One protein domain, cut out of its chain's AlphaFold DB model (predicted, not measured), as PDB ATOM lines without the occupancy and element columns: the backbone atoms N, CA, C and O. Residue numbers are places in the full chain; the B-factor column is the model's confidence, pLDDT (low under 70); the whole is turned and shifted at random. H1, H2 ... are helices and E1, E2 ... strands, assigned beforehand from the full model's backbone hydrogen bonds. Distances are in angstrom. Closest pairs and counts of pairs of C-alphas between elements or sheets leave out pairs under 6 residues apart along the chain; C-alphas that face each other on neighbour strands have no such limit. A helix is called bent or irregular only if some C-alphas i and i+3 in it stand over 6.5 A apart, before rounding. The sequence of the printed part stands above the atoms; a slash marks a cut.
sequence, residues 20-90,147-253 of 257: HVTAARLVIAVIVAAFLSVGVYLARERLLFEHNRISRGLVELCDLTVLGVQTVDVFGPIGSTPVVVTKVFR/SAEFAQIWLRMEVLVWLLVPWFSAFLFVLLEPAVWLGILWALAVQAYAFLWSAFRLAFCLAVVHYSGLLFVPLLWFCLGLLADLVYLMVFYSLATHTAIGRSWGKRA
ATOM      1  N   HIS A  20     174.991  95.776 212.158       62.62
ATOM      2  CA  HIS A  20     175.700  96.925 211.600       62.62
ATOM      3  C   HIS A  20     174.864  98.191 211.825       62.62
ATOM      4  O   HIS A  20     174.175  98.676 210.924       62.62
ATOM      5  N   VAL A  21     174.887  98.708 213.054       71.88
ATOM      6  CA  VAL A  21     174.287 100.006 213.377       71.88
ATOM      7  C   VAL A  21     175.203 101.095 212.826       71.88
ATOM      8  O   VAL A  21     176.246 101.401 213.396       71.88
ATOM      9  N   THR A  22     174.837 101.656 211.676       82.38
ATOM     10  CA  THR A  22     175.553 102.787 211.077       82.38
ATOM     11  C   THR A  22     175.014 104.108 211.622       82.38
ATOM     12  O   THR A  22     173.830 104.214 211.948       82.38
ATOM     13  N   ALA A  23     175.856 105.146 211.668       86.31
ATOM     14  CA  ALA A  23     175.423 106.493 212.053       86.31
ATOM     15  C   ALA A  23     174.231 106.974 211.203       86.31
ATOM     16  O   ALA A  23     173.290 107.558 211.730       86.31
ATOM     17  N   ALA A  24     174.211 106.627 209.910       87.56
ATOM     18  CA  ALA A  24     173.091 106.911 209.016       87.56
ATOM     19  C   ALA A  24     171.772 106.273 209.491       87.56
ATOM     20  O   ALA A  24     170.745 106.945 209.513       87.56
ATOM     21  N   ARG A  25     171.780 105.005 209.929       86.88
ATOM     22  CA  ARG A  25     170.577 104.344 210.475       86.88
ATOM     23  C   ARG A  25     170.100 104.991 211.767       86.88
ATOM     24  O   ARG A  25     168.896 105.108 211.967       86.88
ATOM     25  N   LEU A  26     171.029 105.427 212.616       90.75
ATOM     26  CA  LEU A  26     170.700 106.143 213.845       90.75
ATOM     27  C   LEU A  26     170.024 107.483 213.550       90.75
ATOM     28  O   LEU A  26     168.974 107.769 214.120       90.75
ATOM     29  N   VAL A  27     170.560 108.251 212.600       93.94
ATOM     30  CA  VAL A  27     169.939 109.499 212.135       93.94
ATOM     31  C   VAL A  27     168.546 109.234 211.561       93.94
ATOM     32  O   VAL A  27     167.599 109.924 211.928       93.94
ATOM     33  N   ILE A  28     168.384 108.201 210.730       92.94
ATOM     34  CA  ILE A  28     167.072 107.836 210.174       92.94
ATOM     35  C   ILE A  28     166.083 107.456 211.283       92.94
ATOM     36  O   ILE A  28     164.947 107.917 211.252       92.94
ATOM     37  N   ALA A  29     166.488 106.657 212.274       93.75
ATOM     38  CA  ALA A  29     165.616 106.283 213.388       93.75
ATOM     39  C   ALA A  29     165.155 107.512 214.187       93.75
ATOM     40  O   ALA A  29     163.972 107.618 214.504       93.75
ATOM     41  N   VAL A  30     166.052 108.473 214.442       96.06
ATOM     42  CA  VAL A  30     165.704 109.745 215.096       96.06
ATOM     43  C   VAL A  30     164.727 110.558 214.245       96.06
ATOM     44  O   VAL A  30     163.729 111.043 214.773       96.06
ATOM     45  N   ILE A  31     164.966 110.672 212.935       96.12
ATOM     46  CA  ILE A  31     164.062 111.381 212.014       96.12
ATOM     47  C   ILE A  31     162.674 110.734 212.013       96.12
ATOM     48  O   ILE A  31     161.673 111.437 212.125       96.12
ATOM     49  N   VAL A  32     162.601 109.403 211.922       95.38
ATOM     50  CA  VAL A  32     161.333 108.661 211.944       95.38
ATOM     51  C   VAL A  32     160.612 108.859 213.278       95.38
ATOM     52  O   VAL A  32     159.425 109.178 213.275       95.38
ATOM     53  N   ALA A  33     161.311 108.733 214.409       96.38
ATOM     54  CA  ALA A  33     160.727 108.949 215.733       96.38
ATOM     55  C   ALA A  33     160.172 110.371 215.890       96.38
ATOM     56  O   ALA A  33     159.041 110.545 216.349       96.38
ATOM     57  N   ALA A  34     160.940 111.380 215.470       96.81
ATOM     58  CA  ALA A  34     160.529 112.776 215.513       96.81
ATOM     59  C   ALA A  34     159.319 113.026 214.606       96.81
ATOM     60  O   ALA A  34     158.339 113.616 215.051       96.81
ATOM     61  N   PHE A  35     159.342 112.523 213.369       96.81
ATOM     62  CA  PHE A  35     158.239 112.675 212.424       96.81
ATOM     63  C   PHE A  35     156.947 112.030 212.940       96.81
ATOM     64  O   PHE A  35     155.891 112.659 212.907       96.81
ATOM     65  N   LEU A  36     157.027 110.810 213.481       95.38
ATOM     66  CA  LEU A  36     155.879 110.129 214.085       95.38
ATOM     67  C   LEU A  36     155.363 110.873 215.324       95.38
ATOM     68  O   LEU A  36     154.156 111.056 215.457       95.38
ATOM     69  N   SER A  37     156.253 111.349 216.197       95.69
ATOM     70  CA  SER A  37     155.872 112.108 217.400       95.69
ATOM     71  C   SER A  37     155.200 113.435 217.048       95.69
ATOM     72  O   SER A  37     154.168 113.782 217.619       95.69
ATOM     73  N   VAL A  38     155.749 114.164 216.070       95.69
ATOM     74  CA  VAL A  38     155.153 115.398 215.544       95.69
ATOM     75  C   VAL A  38     153.809 115.096 214.889       95.69
ATOM     76  O   VAL A  38     152.847 115.812 215.141       95.69
ATOM     77  N   GLY A  39     153.701 114.013 214.116       94.50
ATOM     78  CA  GLY A  39     152.437 113.567 213.530       94.50
ATOM     79  C   GLY A  39     151.361 113.301 214.586       94.50
ATOM     80  O   GLY A  39     150.246 113.804 214.457       94.50
ATOM     81  N   VAL A  40     151.708 112.591 215.666       93.38
ATOM     82  CA  VAL A  40     150.816 112.363 216.816       93.38
ATOM     83  C   VAL A  40     150.414 113.687 217.466       93.38
ATOM     84  O   VAL A  40     149.233 113.907 217.719       93.38
ATOM     85  N   TYR A  41     151.365 114.594 217.692       93.44
ATOM     86  CA  TYR A  41     151.085 115.892 218.304       93.44
ATOM     87  C   TYR A  41     150.183 116.780 217.432       93.44
ATOM     88  O   TYR A  41     149.254 117.411 217.936       93.44
ATOM     89  N   LEU A  42     150.412 116.826 216.120       94.12
ATOM     90  CA  LEU A  42     149.580 117.593 215.192       94.12
ATOM     91  C   LEU A  42     148.174 116.993 215.062       94.12
ATOM     92  O   LEU A  42     147.204 117.736 214.948       94.12
ATOM     93  N   ALA A  43     148.048 115.666 215.132       93.00
ATOM     94  CA  ALA A  43     146.770 114.960 215.052       93.00
ATOM     95  C   ALA A  43     146.079 114.748 216.415       93.00
ATOM     96  O   ALA A  43     145.044 114.084 216.462       93.00
ATOM     97  N   ARG A  44     146.620 115.288 217.515       91.69
ATOM     98  CA  ARG A  44     146.227 114.952 218.898       91.69
ATOM     99  C   ARG A  44     144.728 115.060 219.182       91.69
ATOM    100  O   ARG A  44     144.156 114.134 219.743       91.69
ATOM    101  N   GLU A  45     144.077 116.141 218.754       90.38
ATOM    102  CA  GLU A  45     142.645 116.363 218.997       90.38
ATOM    103  C   GLU A  45     141.800 115.312 218.274       90.38
ATOM    104  O   GLU A  45     140.893 114.717 218.855       90.38
ATOM    105  N   ARG A  46     142.161 115.017 217.020       92.31
ATOM    106  CA  ARG A  46     141.497 113.990 216.217       92.31
ATOM    107  C   ARG A  46     141.743 112.596 216.781       92.31
ATOM    108  O   ARG A  46     140.808 111.810 216.841       92.31
ATOM    109  N   LEU A  47     142.967 112.296 217.214       93.62
ATOM    110  CA  LEU A  47     143.294 111.016 217.844       93.62
ATOM    111  C   LEU A  47     142.479 110.813 219.123       93.62
ATOM    112  O   LEU A  47     141.854 109.770 219.271       93.62
ATOM    113  N   LEU A  48     142.412 111.814 220.002       93.50
ATOM    114  CA  LEU A  48     141.603 111.750 221.222       93.50
ATOM    115  C   LEU A  48     140.113 111.579 220.916       93.50
ATOM    116  O   LEU A  48     139.449 110.745 221.528       93.50
ATOM    117  N   PHE A  49     139.588 112.333 219.950       92.06
ATOM    118  CA  PHE A  49     138.195 112.212 219.531       92.06
ATOM    119  C   PHE A  49     137.875 110.809 219.001       92.06
ATOM    120  O   PHE A  49     136.903 110.189 219.429       92.06
ATOM    121  N   GLU A  50     138.705 110.284 218.099       94.75
ATOM    122  CA  GLU A  50     138.520 108.956 217.512       94.75
ATOM    123  C   GLU A  50     138.682 107.838 218.543       94.75
ATOM    124  O   GLU A  50     137.898 106.890 218.564       94.75
ATOM    125  N   HIS A  51     139.652 107.974 219.445       95.44
ATOM    126  CA  HIS A  51     139.867 107.041 220.547       95.44
ATOM    127  C   HIS A  51     138.644 106.965 221.463       95.44
ATOM    128  O   HIS A  51     138.151 105.870 221.753       95.44
ATOM    129  N   ASN A  52     138.097 108.118 221.851       92.94
ATOM    130  CA  ASN A  52     136.891 108.177 222.670       92.94
ATOM    131  C   ASN A  52     135.655 107.692 221.912       92.94
ATOM    132  O   ASN A  52     134.807 107.028 222.505       92.94
ATOM    133  N   ARG A  53     135.563 107.947 220.602       93.75
ATOM    134  CA  ARG A  53     134.491 107.412 219.753       93.75
ATOM    135  C   ARG A  53     134.502 105.884 219.726       93.75
ATOM    136  O   ARG A  53     133.449 105.272 219.892       93.75
ATOM    137  N   ILE A  54     135.676 105.271 219.560       95.06
ATOM    138  CA  ILE A  54     135.836 103.809 219.589       95.06
ATOM    139  C   ILE A  54     135.507 103.268 220.982       95.06
ATOM    140  O   ILE A  54     134.706 102.344 221.104       95.06
ATOM    141  N   SER A  55     136.076 103.867 222.031       93.75
ATOM    142  CA  SER A  55     135.836 103.456 223.420       93.75
ATOM    143  C   SER A  55     134.348 103.517 223.768       93.75
ATOM    144  O   SER A  55     133.809 102.580 224.349       93.75
ATOM    145  N   ARG A  56     133.656 104.581 223.343       92.50
ATOM    146  CA  ARG A  56     132.206 104.728 223.485       92.50
ATOM    147  C   ARG A  56     131.446 103.620 222.771       92.50
ATOM    148  O   ARG A  56     130.607 102.987 223.398       92.50
ATOM    149  N   GLY A  57     131.759 103.364 221.500       92.50
ATOM    150  CA  GLY A  57     131.113 102.295 220.740       92.50
ATOM    151  C   GLY A  57     131.279 100.928 221.410       92.50
ATOM    152  O   GLY A  57     130.327 100.162 221.482       92.50
ATOM    153  N   LEU A  58     132.454 100.642 221.980       94.25
ATOM    154  CA  LEU A  58     132.705  99.403 222.727       94.25
ATOM    155  C   LEU A  58     131.925  99.325 224.045       94.25
ATOM    156  O   LEU A  58     131.459  98.249 224.407       94.25
ATOM    157  N   VAL A  59     131.770 100.444 224.756       91.88
ATOM    158  CA  VAL A  59     130.962 100.522 225.984       91.88
ATOM    159  C   VAL A  59     129.481 100.304 225.668       91.88
ATOM    160  O   VAL A  59     128.820  99.533 226.361       91.88
ATOM    161  N   GLU A  60     128.977 100.930 224.602       89.81
ATOM    162  CA  GLU A  60     127.595 100.775 224.131       89.81
ATOM    163  C   GLU A  60     127.317  99.340 223.651       89.81
ATOM    164  O   GLU A  60     126.277  98.784 223.982       89.81
ATOM    165  N   LEU A  61     128.271  98.692 222.968       90.88
ATOM    166  CA  LEU A  61     128.175  97.275 222.584       90.88
ATOM    167  C   LEU A  61     128.103  96.311 223.781       90.88
ATOM    168  O   LEU A  61     127.673  95.173 223.618       90.88
ATOM    169  N   CYS A  62     128.545  96.743 224.964       86.12
ATOM    170  CA  CYS A  62     128.473  95.965 226.201       86.12
ATOM    171  C   CYS A  62     127.199  96.251 227.023       86.12
ATOM    172  O   CYS A  62     127.151  95.863 228.191       86.12
ATOM    173  N   ASP A  63     126.217  96.969 226.460       83.38
ATOM    174  CA  ASP A  63     124.970  97.394 227.120       83.38
ATOM    175  C   ASP A  63     125.183  98.154 228.446       83.38
ATOM    176  O   ASP A  63     124.349  98.142 229.358       83.38
ATOM    177  N   LEU A  64     126.316  98.846 228.582       85.56
ATOM    178  CA  LEU A  64     126.592  99.663 229.761       85.56
ATOM    179  C   LEU A  64     125.749 100.941 229.730       85.56
ATOM    180  O   LEU A  64     125.690 101.649 228.725       85.56
ATOM    181  N   THR A  65     125.136 101.287 230.865       81.06
ATOM    182  CA  THR A  65     124.322 102.504 230.976       81.06
ATOM    183  C   THR A  65     125.197 103.756 230.877       81.06
ATOM    184  O   THR A  65     125.870 104.149 231.838       81.06
ATOM    185  N   VAL A  66     125.161 104.399 229.711       84.06
ATOM    186  CA  VAL A  66     125.767 105.711 229.470       84.06
ATOM    187  C   VAL A  66     124.839 106.791 230.023       84.06
ATOM    188  O   VAL A  66     123.721 106.967 229.546       84.06
ATOM    189  N   LEU A  67     125.302 107.513 231.043       87.06
ATOM    190  CA  LEU A  67     124.550 108.594 231.690       87.06
ATOM    191  C   LEU A  67     124.685 109.920 230.937       87.06
ATOM    192  O   LEU A  67     123.830 110.793 231.050       87.06
ATOM    193  N   GLY A  68     125.767 110.079 230.179       88.69
ATOM    194  CA  GLY A  68     126.039 111.284 229.416       88.69
ATOM    195  C   GLY A  68     127.472 111.334 228.909       88.69
ATOM    196  O   GLY A  68     128.191 110.332 228.889       88.69
ATOM    197  N   VAL A  69     127.879 112.528 228.498       90.06
ATOM    198  CA  VAL A  69     129.229 112.835 228.028       90.06
ATOM    199  C   VAL A  69     129.726 114.045 228.806       90.06
ATOM    200  O   VAL A  69     129.006 115.034 228.928       90.06
ATOM    201  N   GLN A  70     130.949 113.966 229.317       92.06
ATOM    202  CA  GLN A  70     131.610 115.070 230.003       92.06
ATOM    203  C   GLN A  70     132.879 115.437 229.245       92.06
ATOM    204  O   GLN A  70     133.655 114.571 228.853       92.06
ATOM    205  N   THR A  71     133.101 116.729 229.030       91.94
ATOM    206  CA  THR A  71     134.353 117.208 228.447       91.94
ATOM    207  C   THR A  71     135.416 117.260 229.534       91.94
ATOM    208  O   THR A  71     135.237 117.955 230.535       91.94
ATOM    209  N   VAL A  72     136.521 116.543 229.333       91.06
ATOM    210  CA  VAL A  72     137.664 116.534 230.256       91.06
ATOM    211  C   VAL A  72     138.891 117.139 229.591       91.06
ATOM    212  O   VAL A  72     139.129 116.937 228.400       91.06
ATOM    213  N   ASP A  73     139.673 117.881 230.372       90.38
ATOM    214  CA  ASP A  73     140.945 118.447 229.924       90.38
ATOM    215  C   ASP A  73     142.088 117.450 230.165       90.38
ATOM    216  O   ASP A  73     142.368 117.065 231.309       90.38
ATOM    217  N   VAL A  74     142.745 117.005 229.094       86.31
ATOM    218  CA  VAL A  74     143.851 116.045 229.205       86.31
ATOM    219  C   VAL A  74     145.096 116.789 229.683       86.31
ATOM    220  O   VAL A  74     145.549 116.573 230.804       86.31
ATOM    221  N   PHE A  75     145.598 117.722 228.879       84.81
ATOM    222  CA  PHE A  75     146.655 118.663 229.244       84.81
ATOM    223  C   PHE A  75     146.408 119.975 228.502       84.81
ATOM    224  O   PHE A  75     146.051 119.931 227.326       84.81
ATOM    225  N   GLY A  76     146.728 121.119 229.116       78.75
ATOM    226  CA  GLY A  76     146.534 122.440 228.501       78.75
ATOM    227  C   GLY A  76     147.045 122.578 227.049       78.75
ATOM    228  O   GLY A  76     146.311 123.101 226.217       78.75
ATOM    229  N   PRO A  77     148.246 122.075 226.687       81.75
ATOM    230  CA  PRO A  77     148.737 122.112 225.301       81.75
ATOM    231  C   PRO A  77     148.096 121.072 224.367       81.75
ATOM    232  O   PRO A  77     148.176 121.196 223.145       81.75
ATOM    233  N   ILE A  78     147.514 120.011 224.928       83.38
ATOM    234  CA  ILE A  78     146.935 118.905 224.166       83.38
ATOM    235  C   ILE A  78     145.482 119.199 223.800       83.38
ATOM    236  O   ILE A  78     145.096 118.954 222.657       83.38
ATOM    237  N   GLY A  79     144.729 119.774 224.737       84.19
ATOM    238  CA  GLY A  79     143.325 120.132 224.593       84.19
ATOM    239  C   GLY A  79     142.384 119.211 225.372       84.19
ATOM    240  O   GLY A  79     142.796 118.295 226.092       84.19
ATOM    241  N   SER A  80     141.093 119.467 225.184       88.38
ATOM    242  CA  SER A  80     140.003 118.764 225.858       88.38
ATOM    243  C   SER A  80     139.301 117.788 224.924       88.38
ATOM    244  O   SER A  80     139.269 117.976 223.708       88.38
ATOM    245  N   THR A  81     138.697 116.746 225.489       90.19
ATOM    246  CA  THR A  81     137.973 115.739 224.709       90.19
ATOM    247  C   THR A  81     136.725 115.249 225.446       90.19
ATOM    248  O   THR A  81     136.728 115.188 226.680       90.19
ATOM    249  N   PRO A  82     135.631 114.933 224.727       91.00
ATOM    250  CA  PRO A  82     134.451 114.334 225.334       91.00
ATOM    251  C   PRO A  82     134.726 112.885 225.749       91.00
ATOM    252  O   PRO A  82     135.071 112.053 224.911       91.00
ATOM    253  N   VAL A  83     134.508 112.570 227.024       91.50
ATOM    254  CA  VAL A  83     134.547 111.204 227.561       91.50
ATOM    255  C   VAL A  83     133.161 110.755 228.002       91.50
ATOM    256  O   VAL A  83     132.318 111.552 228.417       91.50
ATOM    257  N   VAL A  84     132.917 109.454 227.885       88.81
ATOM    258  CA  VAL A  84     131.647 108.839 228.273       88.81
ATOM    259  C   VAL A  84     131.554 108.763 229.790       88.81
ATOM    260  O   VAL A  84     132.484 108.303 230.451       88.81
ATOM    261  N   VAL A  85     130.405 109.162 230.328       89.56
ATOM    262  CA  VAL A  85     130.091 109.019 231.747       89.56
ATOM    263  C   VAL A  85     129.231 107.779 231.925       89.56
ATOM    264  O   VAL A  85     128.083 107.729 231.483       89.56
ATOM    265  N   THR A  86     129.782 106.770 232.588       87.88
ATOM    266  CA  THR A  86     129.045 105.585 233.037       87.88
ATOM    267  C   THR A  86     128.806 105.647 234.538       87.88
ATOM    268  O   THR A  86     129.556 106.291 235.282       87.88
ATOM    269  N   LYS A  87     127.758 104.961 235.005       85.38
ATOM    270  CA  LYS A  87     127.547 104.770 236.443       85.38
ATOM    271  C   LYS A  87     128.745 104.017 237.030       85.38
ATOM    272  O   LYS A  87     129.119 102.978 236.498       85.38
ATOM    273  N   VAL A  88     129.314 104.515 238.122       83.81
ATOM    274  CA  VAL A  88     130.383 103.833 238.865       83.81
ATOM    275  C   VAL A  88     129.775 103.162 240.087       83.81
ATOM    276  O   VAL A  88     128.941 103.758 240.769       83.81
ATOM    277  N   PHE A  89     130.171 101.921 240.361       83.62
ATOM    278  CA  PHE A  89     129.748 101.236 241.577       83.62
ATOM    279  C   PHE A  89     130.430 101.859 242.802       83.62
ATOM    280  O   PHE A  89     131.660 101.961 242.847       83.62
ATOM    281  N   ARG A  90     129.639 102.244 243.808       81.56
ATOM    282  CA  ARG A  90     130.144 102.798 245.069       81.56
ATOM    283  C   ARG A  90     130.191 101.721 246.137       81.56
ATOM    284  O   ARG A  90     129.264 100.928 246.276       81.56
ATOM    285  N   SER A 147     133.687 108.032 236.514       88.25
ATOM    286  CA  SER A 147     134.107 107.445 235.235       88.25
ATOM    287  C   SER A 147     134.833 108.459 234.345       88.25
ATOM    288  O   SER A 147     135.789 108.092 233.663       88.25
ATOM    289  N   ALA A 148     134.437 109.733 234.402       90.69
ATOM    290  CA  ALA A 148     135.083 110.807 233.659       90.69
ATOM    291  C   ALA A 148     136.473 111.143 234.209       90.69
ATOM    292  O   ALA A 148     137.416 111.274 233.429       90.69
ATOM    293  N   GLU A 149     136.630 111.225 235.531       90.38
ATOM    294  CA  GLU A 149     137.926 111.457 236.173       90.38
ATOM    295  C   GLU A 149     138.879 110.290 235.897       90.38
ATOM    296  O   GLU A 149     140.046 110.498 235.562       90.38
ATOM    297  N   PHE A 150     138.379 109.051 235.961       90.62
ATOM    298  CA  PHE A 150     139.159 107.875 235.590       90.62
ATOM    299  C   PHE A 150     139.602 107.933 234.121       90.62
ATOM    300  O   PHE A 150     140.785 107.745 233.827       90.62
ATOM    301  N   ALA A 151     138.684 108.244 233.200       91.75
ATOM    302  CA  ALA A 151     139.001 108.391 231.783       91.75
ATOM    303  C   ALA A 151     140.010 109.527 231.537       91.75
ATOM    304  O   ALA A 151     140.930 109.366 230.739       91.75
ATOM    305  N   GLN A 152     139.908 110.645 232.258       92.88
ATOM    306  CA  GLN A 152     140.869 111.745 232.183       92.88
ATOM    307  C   GLN A 152     142.274 111.302 232.613       92.88
ATOM    308  O   GLN A 152     143.249 111.580 231.913       92.88
ATOM    309  N   ILE A 153     142.389 110.598 233.745       91.06
ATOM    310  CA  ILE A 153     143.668 110.067 234.243       91.06
ATOM    311  C   ILE A 153     144.254 109.067 233.234       91.06
ATOM    312  O   ILE A 153     145.444 109.140 232.920       91.06
ATOM    313  N   TRP A 154     143.418 108.187 232.678       92.56
ATOM    314  CA  TRP A 154     143.808 107.236 231.637       92.56
ATOM    315  C   TRP A 154     144.349 107.947 230.392       92.56
ATOM    316  O   TRP A 154     145.476 107.696 229.975       92.56
ATOM    317  N   LEU A 155     143.594 108.898 229.835       92.69
ATOM    318  CA  LEU A 155     143.986 109.641 228.635       92.69
ATOM    319  C   LEU A 155     145.277 110.441 228.837       92.69
ATOM    320  O   LEU A 155     146.099 110.517 227.925       92.69
ATOM    321  N   ARG A 156     145.498 110.994 230.034       92.31
ATOM    322  CA  ARG A 156     146.763 111.665 230.377       92.31
ATOM    323  C   ARG A 156     147.954 110.722 230.267       92.31
ATOM    324  O   ARG A 156     148.981 111.112 229.718       92.31
ATOM    325  N   MET A 157     147.825 109.493 230.761       90.12
ATOM    326  CA  MET A 157     148.874 108.484 230.612       90.12
ATOM    327  C   MET A 157     149.032 108.065 229.147       90.12
ATOM    328  O   MET A 157     150.149 108.021 228.636       90.12
ATOM    329  N   GLU A 158     147.931 107.784 228.457       91.50
ATOM    330  CA  GLU A 158     147.951 107.278 227.082       91.50
ATOM    331  C   GLU A 158     148.573 108.262 226.097       91.50
ATOM    332  O   GLU A 158     149.350 107.854 225.241       91.50
ATOM    333  N   VAL A 159     148.344 109.567 226.258       91.44
ATOM    334  CA  VAL A 159     149.027 110.579 225.439       91.44
ATOM    335  C   VAL A 159     150.547 110.512 225.624       91.44
ATOM    336  O   VAL A 159     151.284 110.632 224.644       91.44
ATOM    337  N   LEU A 160     151.039 110.269 226.845       91.19
ATOM    338  CA  LEU A 160     152.476 110.076 227.077       91.19
ATOM    339  C   LEU A 160     152.980 108.813 226.374       91.19
ATOM    340  O   LEU A 160     154.037 108.847 225.748       91.19
ATOM    341  N   VAL A 161     152.213 107.722 226.422       91.31
ATOM    342  CA  VAL A 161     152.532 106.485 225.697       91.31
ATOM    343  C   VAL A 161     152.575 106.746 224.190       91.31
ATOM    344  O   VAL A 161     153.563 106.406 223.543       91.31
ATOM    345  N   TRP A 162     151.585 107.433 223.618       92.00
ATOM    346  CA  TRP A 162     151.531 107.728 222.180       92.00
ATOM    347  C   TRP A 162     152.690 108.603 221.701       92.00
ATOM    348  O   TRP A 162     153.089 108.490 220.541       92.00
ATOM    349  N   LEU A 163     153.246 109.441 222.581       92.19
ATOM    350  CA  LEU A 163     154.427 110.262 222.306       92.19
ATOM    351  C   LEU A 163     155.749 109.516 222.538       92.19
ATOM    352  O   LEU A 163     156.732 109.815 221.863       92.19
ATOM    353  N   LEU A 164     155.796 108.537 223.447       93.06
ATOM    354  CA  LEU A 164     157.004 107.759 223.757       93.06
ATOM    355  C   LEU A 164     157.204 106.548 222.839       93.06
ATOM    356  O   LEU A 164     158.333 106.251 222.443       93.06
ATOM    357  N   VAL A 165     156.132 105.845 222.476       92.94
ATOM    358  CA  VAL A 165     156.201 104.645 221.630       92.94
ATOM    359  C   VAL A 165     156.836 104.908 220.253       92.94
ATOM    360  O   VAL A 165     157.596 104.039 219.817       92.94
ATOM    361  N   PRO A 166     156.674 106.069 219.577       94.38
ATOM    362  CA  PRO A 166     157.452 106.414 218.386       94.38
ATOM    363  C   PRO A 166     158.959 106.245 218.561       94.38
ATOM    364  O   PRO A 166     159.627 105.708 217.681       94.38
ATOM    365  N   TRP A 167     159.497 106.662 219.709       95.25
ATOM    366  CA  TRP A 167     160.925 106.575 219.994       95.25
ATOM    367  C   TRP A 167     161.347 105.129 220.206       95.25
ATOM    368  O   TRP A 167     162.247 104.647 219.519       95.25
ATOM    369  N   PHE A 168     160.661 104.407 221.096       92.88
ATOM    370  CA  PHE A 168     160.968 102.998 221.345       92.88
ATOM    371  C   PHE A 168     160.853 102.162 220.070       92.88
ATOM    372  O   PHE A 168     161.767 101.412 219.742       92.88
ATOM    373  N   SER A 169     159.767 102.324 219.319       92.31
ATOM    374  CA  SER A 169     159.536 101.577 218.085       92.31
ATOM    375  C   SER A 169     160.553 101.927 216.994       92.31
ATOM    376  O   SER A 169     161.100 101.019 216.372       92.31
ATOM    377  N   ALA A 170     160.910 103.197 216.792       92.06
ATOM    378  CA  ALA A 170     161.935 103.554 215.812       92.06
ATOM    379  C   ALA A 170     163.302 102.945 216.167       92.06
ATOM    380  O   ALA A 170     163.947 102.335 215.313       92.06
ATOM    381  N   PHE A 171     163.729 103.035 217.429       90.75
ATOM    382  CA  PHE A 171     165.001 102.450 217.859       90.75
ATOM    383  C   PHE A 171     164.999 100.919 217.816       90.75
ATOM    384  O   PHE A 171     166.018 100.320 217.474       90.75
ATOM    385  N   LEU A 172     163.870 100.276 218.116       89.38
ATOM    386  CA  LEU A 172     163.754  98.822 218.058       89.38
ATOM    387  C   LEU A 172     163.651  98.304 216.620       89.38
ATOM    388  O   LEU A 172     164.291  97.315 216.296       89.38
ATOM    389  N   PHE A 173     162.887  98.945 215.738       90.31
ATOM    390  CA  PHE A 173     162.585  98.376 214.420       90.31
ATOM    391  C   PHE A 173     163.435  98.968 213.297       90.31
ATOM    392  O   PHE A 173     163.959  98.223 212.472       90.31
ATOM    393  N   VAL A 174     163.632 100.289 213.262       87.81
ATOM    394  CA  VAL A 174     164.368 100.951 212.166       87.81
ATOM    395  C   VAL A 174     165.864 100.647 212.235       87.81
ATOM    396  O   VAL A 174     166.509 100.487 211.197       87.81
ATOM    397  N   LEU A 175     166.423 100.512 213.442       84.31
ATOM    398  CA  LEU A 175     167.827 100.123 213.594       84.31
ATOM    399  C   LEU A 175     168.076  98.655 213.238       84.31
ATOM    400  O   LEU A 175     169.097  98.349 212.614       84.31
ATOM    401  N   LEU A 176     167.168  97.760 213.642       80.00
ATOM    402  CA  LEU A 176     167.380  96.313 213.575       80.00
ATOM    403  C   LEU A 176     166.994  95.696 212.231       80.00
ATOM    404  O   LEU A 176     167.635  94.734 211.805       80.00
ATOM    405  N   GLU A 177     165.980  96.229 211.549       81.44
ATOM    406  CA  GLU A 177     165.508  95.648 210.293       81.44
ATOM    407  C   GLU A 177     166.531  95.823 209.155       81.44
ATOM    408  O   GLU A 177     167.109  96.902 208.985       81.44
ATOM    409  N   PRO A 178     166.762  94.800 208.309       76.88
ATOM    410  CA  PRO A 178     167.681  94.912 207.180       76.88
ATOM    411  C   PRO A 178     167.277  96.010 206.193       76.88
ATOM    412  O   PRO A 178     168.158  96.690 205.666       76.88
ATOM    413  N   ALA A 179     165.974  96.212 205.970       84.75
ATOM    414  CA  ALA A 179     165.460  97.294 205.137       84.75
ATOM    415  C   ALA A 179     164.707  98.322 205.991       84.75
ATOM    416  O   ALA A 179     163.768  97.980 206.704       84.75
ATOM    417  N   VAL A 180     165.091  99.592 205.863       86.69
ATOM    418  CA  VAL A 180     164.551 100.715 206.651       86.69
ATOM    419  C   VAL A 180     163.026 100.811 206.549       86.69
ATOM    420  O   VAL A 180     162.355 101.009 207.556       86.69
ATOM    421  N   TRP A 181     162.468 100.620 205.350       89.12
ATOM    422  CA  TRP A 181     161.025 100.722 205.119       89.12
ATOM    423  C   TRP A 181     160.212  99.690 205.918       89.12
ATOM    424  O   TRP A 181     159.109  99.996 206.357       89.12
ATOM    425  N   LEU A 182     160.763  98.493 206.165       89.62
ATOM    426  CA  LEU A 182     160.126  97.481 207.014       89.62
ATOM    427  C   LEU A 182     160.105  97.926 208.470       89.62
ATOM    428  O   LEU A 182     159.095  97.761 209.143       89.62
ATOM    429  N   GLY A 183     161.209  98.512 208.941       90.12
ATOM    430  CA  GLY A 183     161.285  99.069 210.287       90.12
ATOM    431  C   GLY A 183     160.259 100.183 210.496       90.12
ATOM    432  O   GLY A 183     159.596 100.223 211.527       90.12
ATOM    433  N   ILE A 184     160.065 101.036 209.483       93.50
ATOM    434  CA  ILE A 184     159.020 102.070 209.486       93.50
ATOM    435  C   ILE A 184     157.623 101.434 209.525       93.50
ATOM    436  O   ILE A 184     156.788 101.862 210.317       93.50
ATOM    437  N   LEU A 185     157.367 100.398 208.719       94.38
ATOM    438  CA  LEU A 185     156.077  99.702 208.709       94.38
ATOM    439  C   LEU A 185     155.762  99.060 210.069       94.38
ATOM    440  O   LEU A 185     154.641  99.185 210.553       94.38
ATOM    441  N   TRP A 186     156.750  98.426 210.709       93.88
ATOM    442  CA  TRP A 186     156.606  97.889 212.064       93.88
ATOM    443  C   TRP A 186     156.342  98.985 213.096       93.88
ATOM    444  O   TRP A 186     155.458  98.822 213.934       93.88
ATOM    445  N   ALA A 187     157.049 100.115 213.015       93.75
ATOM    446  CA  ALA A 187     156.804 101.251 213.898       93.75
ATOM    447  C   ALA A 187     155.376 101.800 213.740       93.75
ATOM    448  O   ALA A 187     154.686 102.019 214.734       93.75
ATOM    449  N   LEU A 188     154.888 101.937 212.503       94.56
ATOM    450  CA  LEU A 188     153.507 102.341 212.222       94.56
ATOM    451  C   LEU A 188     152.482 101.316 212.730       94.56
ATOM    452  O   LEU A 188     151.480 101.703 213.328       94.56
ATOM    453  N   ALA A 189     152.737 100.022 212.531       94.56
ATOM    454  CA  ALA A 189     151.861  98.953 213.005       94.56
ATOM    455  C   ALA A 189     151.745  98.954 214.537       94.56
ATOM    456  O   ALA A 189     150.644  98.828 215.070       94.56
ATOM    457  N   VAL A 190     152.862  99.159 215.241       94.56
ATOM    458  CA  VAL A 190     152.881  99.283 216.704       94.56
ATOM    459  C   VAL A 190     152.114 100.516 217.166       94.56
ATOM    460  O   VAL A 190     151.356 100.414 218.126       94.56
ATOM    461  N   GLN A 191     152.237 101.649 216.471       93.38
ATOM    462  CA  GLN A 191     151.464 102.851 216.796       93.38
ATOM    463  C   GLN A 191     149.961 102.654 216.608       93.38
ATOM    464  O   GLN A 191     149.176 103.009 217.488       93.38
ATOM    465  N   ALA A 192     149.552 102.047 215.492       94.25
ATOM    466  CA  ALA A 192     148.150 101.736 215.240       94.25
ATOM    467  C   ALA A 192     147.596 100.751 216.282       94.25
ATOM    468  O   ALA A 192     146.497 100.951 216.801       94.25
ATOM    469  N   TYR A 193     148.371  99.718 216.629       94.88
ATOM    470  CA  TYR A 193     147.990  98.763 217.664       94.88
ATOM    471  C   TYR A 193     147.873  99.432 219.035       94.88
ATOM    472  O   TYR A 193     146.851  99.259 219.689       94.88
ATOM    473  N   ALA A 194     148.866 100.225 219.451       93.12
ATOM    474  CA  ALA A 194     148.853 100.924 220.736       93.12
ATOM    475  C   ALA A 194     147.615 101.824 220.869       93.12
ATOM    476  O   ALA A 194     146.935 101.787 221.892       93.12
ATOM    477  N   PHE A 195     147.264 102.556 219.809       94.81
ATOM    478  CA  PHE A 195     146.065 103.391 219.765       94.81
ATOM    479  C   PHE A 195     144.763 102.583 219.921       94.81
ATOM    480  O   PHE A 195     143.935 102.893 220.779       94.81
ATOM    481  N   LEU A 196     144.575 101.533 219.114       95.19
ATOM    482  CA  LEU A 196     143.351 100.720 219.146       95.19
ATOM    483  C   LEU A 196     143.223  99.929 220.450       95.19
ATOM    484  O   LEU A 196     142.146  99.855 221.043       95.19
ATOM    485  N   TRP A 197     144.332  99.353 220.908       94.62
ATOM    486  CA  TRP A 197     144.389  98.592 222.146       94.62
ATOM    487  C   TRP A 197     144.095  99.481 223.350       94.62
ATOM    488  O   TRP A 197     143.312  99.104 224.215       94.62
ATOM    489  N   SER A 198     144.630 100.700 223.367       94.31
ATOM    490  CA  SER A 198     144.310 101.713 224.370       94.31
ATOM    491  C   SER A 198     142.805 101.986 224.490       94.31
ATOM    492  O   SER A 198     142.278 101.993 225.603       94.31
ATOM    493  N   ALA A 199     142.095 102.146 223.366       94.56
ATOM    494  CA  ALA A 199     140.646 102.385 223.367       94.56
ATOM    495  C   ALA A 199     139.869 101.185 223.930       94.56
ATOM    496  O   ALA A 199     138.981 101.331 224.773       94.56
ATOM    497  N   PHE A 200     140.254  99.974 223.520       95.06
ATOM    498  CA  PHE A 200     139.670  98.744 224.050       95.06
ATOM    499  C   PHE A 200     139.885  98.605 225.561       95.06
ATOM    500  O   PHE A 200     138.950  98.300 226.302       95.06
ATOM    501  N   ARG A 201     141.106  98.867 226.032       94.25
ATOM    502  CA  ARG A 201     141.448  98.803 227.455       94.25
ATOM    503  C   ARG A 201     140.674  99.825 228.275       94.25
ATOM    504  O   ARG A 201     140.184  99.467 229.342       94.25
ATOM    505  N   LEU A 202     140.516 101.053 227.778       93.75
ATOM    506  CA  LEU A 202     139.699 102.063 228.449       93.75
ATOM    507  C   LEU A 202     138.251 101.580 228.597       93.75
ATOM    508  O   LEU A 202     137.718 101.602 229.705       93.75
ATOM    509  N   ALA A 203     137.639 101.084 227.516       93.50
ATOM    510  CA  ALA A 203     136.280 100.543 227.554       93.50
ATOM    511  C   ALA A 203     136.146  99.382 228.556       93.50
ATOM    512  O   ALA A 203     135.218  99.362 229.367       93.50
ATOM    513  N   PHE A 204     137.111  98.457 228.565       93.69
ATOM    514  CA  PHE A 204     137.150  97.356 229.527       93.69
ATOM    515  C   PHE A 204     137.278  97.857 230.973       93.69
ATOM    516  O   PHE A 204     136.546  97.409 231.854       93.69
ATOM    517  N   CYS A 205     138.169  98.814 231.233       93.06
ATOM    518  CA  CYS A 205     138.329  99.406 232.557       93.06
ATOM    519  C   CYS A 205     137.046 100.107 233.023       93.06
ATOM    520  O   CYS A 205     136.628  99.894 234.159       93.06
ATOM    521  N   LEU A 206     136.380 100.872 232.152       91.75
ATOM    522  CA  LEU A 206     135.091 101.503 232.459       91.75
ATOM    523  C   LEU A 206     134.012 100.463 232.793       91.75
ATOM    524  O   LEU A 206     133.244 100.663 233.736       91.75
ATOM    525  N   ALA A 207     133.989  99.331 232.083       90.81
ATOM    526  CA  ALA A 207     133.089  98.219 232.380       90.81
ATOM    527  C   ALA A 207     133.370  97.608 233.762       90.81
ATOM    528  O   ALA A 207     132.455  97.376 234.551       90.81
ATOM    529  N   VAL A 208     134.639  97.376 234.102       90.88
ATOM    530  CA  VAL A 208     134.996  96.815 235.412       90.88
ATOM    531  C   VAL A 208     134.673  97.796 236.540       90.88
ATOM    532  O   VAL A 208     134.117  97.385 237.562       90.88
ATOM    533  N   VAL A 209     134.949  99.087 236.352       89.94
ATOM    534  CA  VAL A 209     134.615 100.145 237.320       89.94
ATOM    535  C   VAL A 209     133.099 100.257 237.519       89.94
ATOM    536  O   VAL A 209     132.636 100.437 238.648       89.94
ATOM    537  N   HIS A 210     132.307 100.050 236.464       88.75
ATOM    538  CA  HIS A 210     130.847  99.997 236.561       88.75
ATOM    539  C   HIS A 210     130.349  98.881 237.496       88.75
ATOM    540  O   HIS A 210     129.394  99.092 238.239       88.75
ATOM    541  N   TYR A 211     130.999  97.710 237.506       87.50
ATOM    542  CA  TYR A 211     130.542  96.550 238.287       87.50
ATOM    543  C   TYR A 211     131.233  96.347 239.638       87.50
ATOM    544  O   TYR A 211     130.663  95.696 240.517       87.50
ATOM    545  N   SER A 212     132.459  96.840 239.795       87.81
ATOM    546  CA  SER A 212     133.319  96.564 240.958       87.81
ATOM    547  C   SER A 212     133.851  97.820 241.650       87.81
ATOM    548  O   SER A 212     134.496  97.723 242.696       87.81
ATOM    549  N   GLY A 213     133.577  99.001 241.090       86.31
ATOM    550  CA  GLY A 213     134.070 100.269 241.606       86.31
ATOM    551  C   GLY A 213     135.591 100.346 241.527       86.31
ATOM    552  O   GLY A 213     136.208  99.903 240.559       86.31
ATOM    553  N   LEU A 214     136.212 100.885 242.575       87.75
ATOM    554  CA  LEU A 214     137.663 101.102 242.616       87.75
ATOM    555  C   LEU A 214     138.481  99.833 242.920       87.75
ATOM    556  O   LEU A 214     139.708  99.897 242.934       87.75
ATOM    557  N   LEU A 215     137.837  98.681 243.170       89.81
ATOM    558  CA  LEU A 215     138.491  97.515 243.785       89.81
ATOM    559  C   LEU A 215     139.619  96.987 242.899       89.81
ATOM    560  O   LEU A 215     140.704  96.659 243.374       89.81
ATOM    561  N   PHE A 216     139.357  96.930 241.595       91.50
ATOM    562  CA  PHE A 216     140.312  96.437 240.613       91.50
ATOM    563  C   PHE A 216     141.094  97.544 239.917       91.50
ATOM    564  O   PHE A 216     141.975  97.225 239.126       91.50
ATOM    565  N   VAL A 217     140.838  98.821 240.215       89.44
ATOM    566  CA  VAL A 217     141.476  99.937 239.501       89.44
ATOM    567  C   VAL A 217     143.004  99.870 239.574       89.44
ATOM    568  O   VAL A 217     143.612  99.895 238.508       89.44
ATOM    569  N   PRO A 218     143.661  99.686 240.738       89.94
ATOM    570  CA  PRO A 218     145.123  99.588 240.779       89.94
ATOM    571  C   PRO A 218     145.675  98.384 240.004       89.94
ATOM    572  O   PRO A 218     146.718  98.482 239.357       89.94
ATOM    573  N   LEU A 219     144.966  97.249 240.035       91.81
ATOM    574  CA  LEU A 219     145.370  96.046 239.306       91.81
ATOM    575  C   LEU A 219     145.246  96.254 237.800       91.81
ATOM    576  O   LEU A 219     146.178  95.943 237.064       91.81
ATOM    577  N   LEU A 220     144.112  96.783 237.342       91.19
ATOM    578  CA  LEU A 220     143.878  97.091 235.935       91.19
ATOM    579  C   LEU A 220     144.851  98.154 235.446       91.19
ATOM    580  O   LEU A 220     145.431  97.993 234.381       91.19
ATOM    581  N   TRP A 221     145.099  99.186 236.247       88.38
ATOM    582  CA  TRP A 221     146.059 100.231 235.924       88.38
ATOM    583  C   TRP A 221     147.454  99.664 235.652       88.38
ATOM    584  O   TRP A 221     148.115 100.049 234.695       88.38
ATOM    585  N   PHE A 222     147.905  98.698 236.452       90.12
ATOM    586  CA  PHE A 222     149.198  98.064 236.230       90.12
ATOM    587  C   PHE A 222     149.177  97.038 235.083       90.12
ATOM    588  O   PHE A 222     150.004  97.114 234.171       90.12
ATOM    589  N   CYS A 223     148.237  96.088 235.116       91.25
ATOM    590  CA  CYS A 223     148.160  94.984 234.156       91.25
ATOM    591  C   CYS A 223     147.810  95.463 232.748       91.25
ATOM    592  O   CYS A 223     148.423  95.026 231.777       91.25
ATOM    593  N   LEU A 224     146.816  96.344 232.648       90.94
ATOM    594  CA  LEU A 224     146.363  96.930 231.397       90.94
ATOM    595  C   LEU A 224     147.058  98.253 231.096       90.94
ATOM    596  O   LEU A 224     146.913  98.708 229.985       90.94
ATOM    597  N   GLY A 225     147.828  98.870 231.986       87.69
ATOM    598  CA  GLY A 225     148.702  99.985 231.610       87.69
ATOM    599  C   GLY A 225     150.093  99.482 231.239       87.69
ATOM    600  O   GLY A 225     150.287  98.793 230.236       87.69
ATOM    601  N   LEU A 226     151.051  99.776 232.120       85.31
ATOM    602  CA  LEU A 226     152.486  99.577 231.910       85.31
ATOM    603  C   LEU A 226     152.867  98.152 231.487       85.31
ATOM    604  O   LEU A 226     153.730  97.980 230.624       85.31
ATOM    605  N   LEU A 227     152.256  97.123 232.083       90.44
ATOM    606  CA  LEU A 227     152.586  95.741 231.736       90.44
ATOM    607  C   LEU A 227     152.142  95.400 230.313       90.44
ATOM    608  O   LEU A 227     152.931  94.843 229.553       90.44
ATOM    609  N   ALA A 228     150.899  95.726 229.957       91.56
ATOM    610  CA  ALA A 228     150.397  95.511 228.607       91.56
ATOM    611  C   ALA A 228     151.251  96.268 227.580       91.56
ATOM    612  O   ALA A 228     151.588  95.685 226.547       91.56
ATOM    613  N   ASP A 229     151.668  97.498 227.905       89.75
ATOM    614  CA  ASP A 229     152.529  98.310 227.044       89.75
ATOM    615  C   ASP A 229     153.886  97.651 226.775       89.75
ATOM    616  O   ASP A 229     154.332  97.534 225.628       89.75
ATOM    617  N   LEU A 230     154.521  97.137 227.827       89.50
ATOM    618  CA  LEU A 230     155.777  96.403 227.711       89.50
ATOM    619  C   LEU A 230     155.602  95.097 226.921       89.50
ATOM    620  O   LEU A 230     156.417  94.783 226.049       89.50
ATOM    621  N   VAL A 231     154.551  94.330 227.217       92.12
ATOM    622  CA  VAL A 231     154.319  93.013 226.612       92.12
ATOM    623  C   VAL A 231     154.066  93.135 225.118       92.12
ATOM    624  O   VAL A 231     154.700  92.403 224.355       92.12
ATOM    625  N   TYR A 232     153.201  94.053 224.665       91.69
ATOM    626  CA  TYR A 232     152.972  94.169 223.224       91.69
ATOM    627  C   TYR A 232     154.250  94.625 222.511       91.69
ATOM    628  O   TYR A 232     154.581  94.060 221.470       91.69
ATOM    629  N   LEU A 233     155.029  95.557 223.080       90.62
ATOM    630  CA  LEU A 233     156.306  95.970 222.487       90.62
ATOM    631  C   LEU A 233     157.265  94.785 222.335       90.62
ATOM    632  O   LEU A 233     157.876  94.623 221.278       90.62
ATOM    633  N   MET A 234     157.357  93.925 223.352       90.94
ATOM    634  CA  MET A 234     158.166  92.704 223.295       90.94
ATOM    635  C   MET A 234     157.658  91.706 222.248       90.94
ATOM    636  O   MET A 234     158.469  91.097 221.546       90.94
ATOM    637  N   VAL A 235     156.341  91.544 222.106       91.75
ATOM    638  CA  VAL A 235     155.743  90.661 221.091       91.75
ATOM    639  C   VAL A 235     156.054  91.172 219.686       91.75
ATOM    640  O   VAL A 235     156.583  90.419 218.868       91.75
ATOM    641  N   PHE A 236     155.806  92.454 219.410       91.31
ATOM    642  CA  PHE A 236     156.126  93.063 218.117       91.31
ATOM    643  C   PHE A 236     157.626  92.999 217.814       91.31
ATOM    644  O   PHE A 236     158.013  92.658 216.698       91.31
ATOM    645  N   TYR A 237     158.475  93.236 218.815       89.25
ATOM    646  CA  TYR A 237     159.918  93.032 218.713       89.25
ATOM    647  C   TYR A 237     160.285  91.597 218.320       89.25
ATOM    648  O   TYR A 237     161.069  91.385 217.391       89.25
ATOM    649  N   SER A 238     159.709  90.602 218.994       87.19
ATOM    650  CA  SER A 238     159.960  89.190 218.699       87.19
ATOM    651  C   SER A 238     159.511  88.816 217.285       87.19
ATOM    652  O   SER A 238     160.206  88.068 216.598       87.19
ATOM    653  N   LEU A 239     158.370  89.339 216.829       87.31
ATOM    654  CA  LEU A 239     157.868  89.100 215.475       87.31
ATOM    655  C   LEU A 239     158.774  89.747 214.423       87.31
ATOM    656  O   LEU A 239     159.197  89.066 213.487       87.31
ATOM    657  N   ALA A 240     159.132  91.019 214.604       85.38
ATOM    658  CA  ALA A 240     160.020  91.733 213.693       85.38
ATOM    659  C   ALA A 240     161.377  91.021 213.577       85.38
ATOM    660  O   ALA A 240     161.784  90.610 212.491       85.38
ATOM    661  N   THR A 241     162.021  90.732 214.711       82.00
ATOM    662  CA  THR A 241     163.310  90.021 214.731       82.00
ATOM    663  C   THR A 241     163.235  88.633 214.098       82.00
ATOM    664  O   THR A 241     164.122  88.281 213.318       82.00
ATOM    665  N   HIS A 242     162.172  87.863 214.346       80.94
ATOM    666  CA  HIS A 242     161.961  86.575 213.686       80.94
ATOM    667  C   HIS A 242     161.877  86.726 212.155       80.94
ATOM    668  O   HIS A 242     162.548  85.996 211.418       80.94
ATOM    669  N   THR A 243     161.126  87.719 211.660       76.62
ATOM    670  CA  THR A 243     161.023  87.984 210.213       76.62
ATOM    671  C   THR A 243     162.344  88.448 209.594       76.62
ATOM    672  O   THR A 243     162.706  88.001 208.499       76.62
ATOM    673  N   ALA A 244     163.109  89.283 210.302       75.31
ATOM    674  CA  ALA A 244     164.423  89.746 209.875       75.31
ATOM    675  C   ALA A 244     165.435  88.592 209.781       75.31
ATOM    676  O   ALA A 244     166.160  88.473 208.785       75.31
ATOM    677  N   ILE A 245     165.455  87.704 210.784       71.31
ATOM    678  CA  ILE A 245     166.342  86.534 210.818       71.31
ATOM    679  C   ILE A 245     166.025  85.593 209.654       71.31
ATOM    680  O   ILE A 245     166.945  85.266 208.899       71.31
ATOM    681  N   GLY A 246     164.754  85.234 209.437       66.75
ATOM    682  CA  GLY A 246     164.353  84.349 208.335       66.75
ATOM    683  C   GLY A 246     164.808  84.858 206.961       66.75
ATOM    684  O   GLY A 246     165.372  84.109 206.162       66.75
ATOM    685  N   ARG A 247     164.681  86.169 206.713       64.75
ATOM    686  CA  ARG A 247     165.153  86.802 205.466       64.75
ATOM    687  C   ARG A 247     166.675  86.819 205.337       64.75
ATOM    688  O   ARG A 247     167.202  86.682 204.234       64.75
ATOM    689  N   SER A 248     167.396  86.986 206.445       62.38
ATOM    690  CA  SER A 248     168.864  86.963 206.442       62.38
ATOM    691  C   SER A 248     169.440  85.558 206.224       62.38
ATOM    692  O   SER A 248     170.468  85.417 205.561       62.38
ATOM    693  N   TRP A 249     168.764  84.516 206.716       55.28
ATOM    694  CA  TRP A 249     169.157  83.118 206.513       55.28
ATOM    695  C   TRP A 249     168.909  82.662 205.074       55.28
ATOM    696  O   TRP A 249     169.795  82.049 204.482       55.28
ATOM    697  N   GLY A 250     167.786  83.064 204.465       51.53
ATOM    698  CA  GLY A 250     167.548  82.849 203.032       51.53
ATOM    699  C   GLY A 250     168.617  83.498 202.141       51.53
ATOM    700  O   GLY A 250     169.002  82.938 201.120       51.53
ATOM    701  N   LYS A 251     169.179  84.643 202.564       49.03
ATOM    702  CA  LYS A 251     170.333  85.252 201.888       49.03
ATOM    703  C   LYS A 251     171.625  84.464 202.105       49.03
ATOM    704  O   LYS A 251     172.342  84.278 201.139       49.03
ATOM    705  N   ARG A 252     171.929  83.957 203.306       47.12
ATOM    706  CA  ARG A 252     173.148  83.141 203.520       47.12
ATOM    707  C   ARG A 252     173.140  81.836 202.726       47.12
ATOM    708  O   ARG A 252     174.193  81.454 202.234       47.12
ATOM    709  N   ALA A 253     171.978  81.204 202.555       42.25
ATOM    710  CA  ALA A 253     171.852  80.005 201.726       42.25
ATOM    711  C   ALA A 253     172.222  80.271 200.254       42.25
ATOM    712  O   ALA A 253     172.849  79.428 199.630       42.25
TER     713      ALA A 253
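AT A GLANCE: This is residues 20 to 90 and 147 to 253 of the 257 residues of an uncharacterized protein of Acidobacteria bacterium (UniProt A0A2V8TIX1). Find a two-stranded hairpin, E1 and E2, at one end of a long up-and-down bundle of four helices, H1, H3, H4 and H5, each running against the one before it; H2 packs on E2 and H4. The printed part has 178 residues, with five named helices and two named strands in the order H1 H2 E1 E2 H3 H4 H5; the sheet is antiparallel and the class mostly helix. It is only just compact, close to loose, with a radius of gyration of the C-alphas of 18.6 A, and spans 62 by 32 by 25 A.

IN THESE COORDINATES: Find C-alpha 66 at (125.767, 105.711, 229.470), where E1, residues 66 to 75, begins; E2 is residues 79 to 86. H3, residues 147 to 174, spans 38.6 A, with a kink of 32 degrees near residue 164. H4, residues 180 to 212, spans 46.6 A. H5, residues 217 to 253, spans 52.4 A and ends at C-alpha 253 (171.852, 80.005, 201.726); it is only just irregular, C-alphas 223 and 226 being 6.7 A apart. H1 is residues 23 to 42, 28.3 A, and H2 residues 44 to 61, 25.5 A.

HOW THE PARTS SIT: In the antiparallel hairpin E1 and E2, look for N 70 and O 83, 2.9 A apart, within hydrogen-bond range. The closest C-alphas of E1 and H3 are Val 74 and Arg 156, 5.4 A. H2 touches H4 with residues 51 to 59 alone, C-alphas Ser 55 and Ala 199 closest at 4.9 A. H3 and H4, a helical hairpin, touch at a shallow tilt of 20 degrees, C-alphas Val 174 and Gly 183 closest at 4.1 A. H1 touches residues 162 to 174 of H3 alone, C-alphas Ala 33 and Trp 167 closest at 4.9 A. H4 and H5, a helical hairpin, touch, C-alphas Arg 201 and Leu 224 closest at 6.6 A; H1 and H5 are apart. Every O i to N i+4 pair is within hydrogen-bond range in H1, H2 and H4, against 21 of 24 in H3 and 30 of 33 in H5.

THE WHOLE: The farthest C-alphas, Arg 90 and Ala 253, are 64.3 A apart. Residues 91 to 146 are not printed; C-alphas 90 and 147 stand 11.6 A apart across this cut. The links printed whole are tight. Confidence is under 70 at residue 20 and residues 246 to 253.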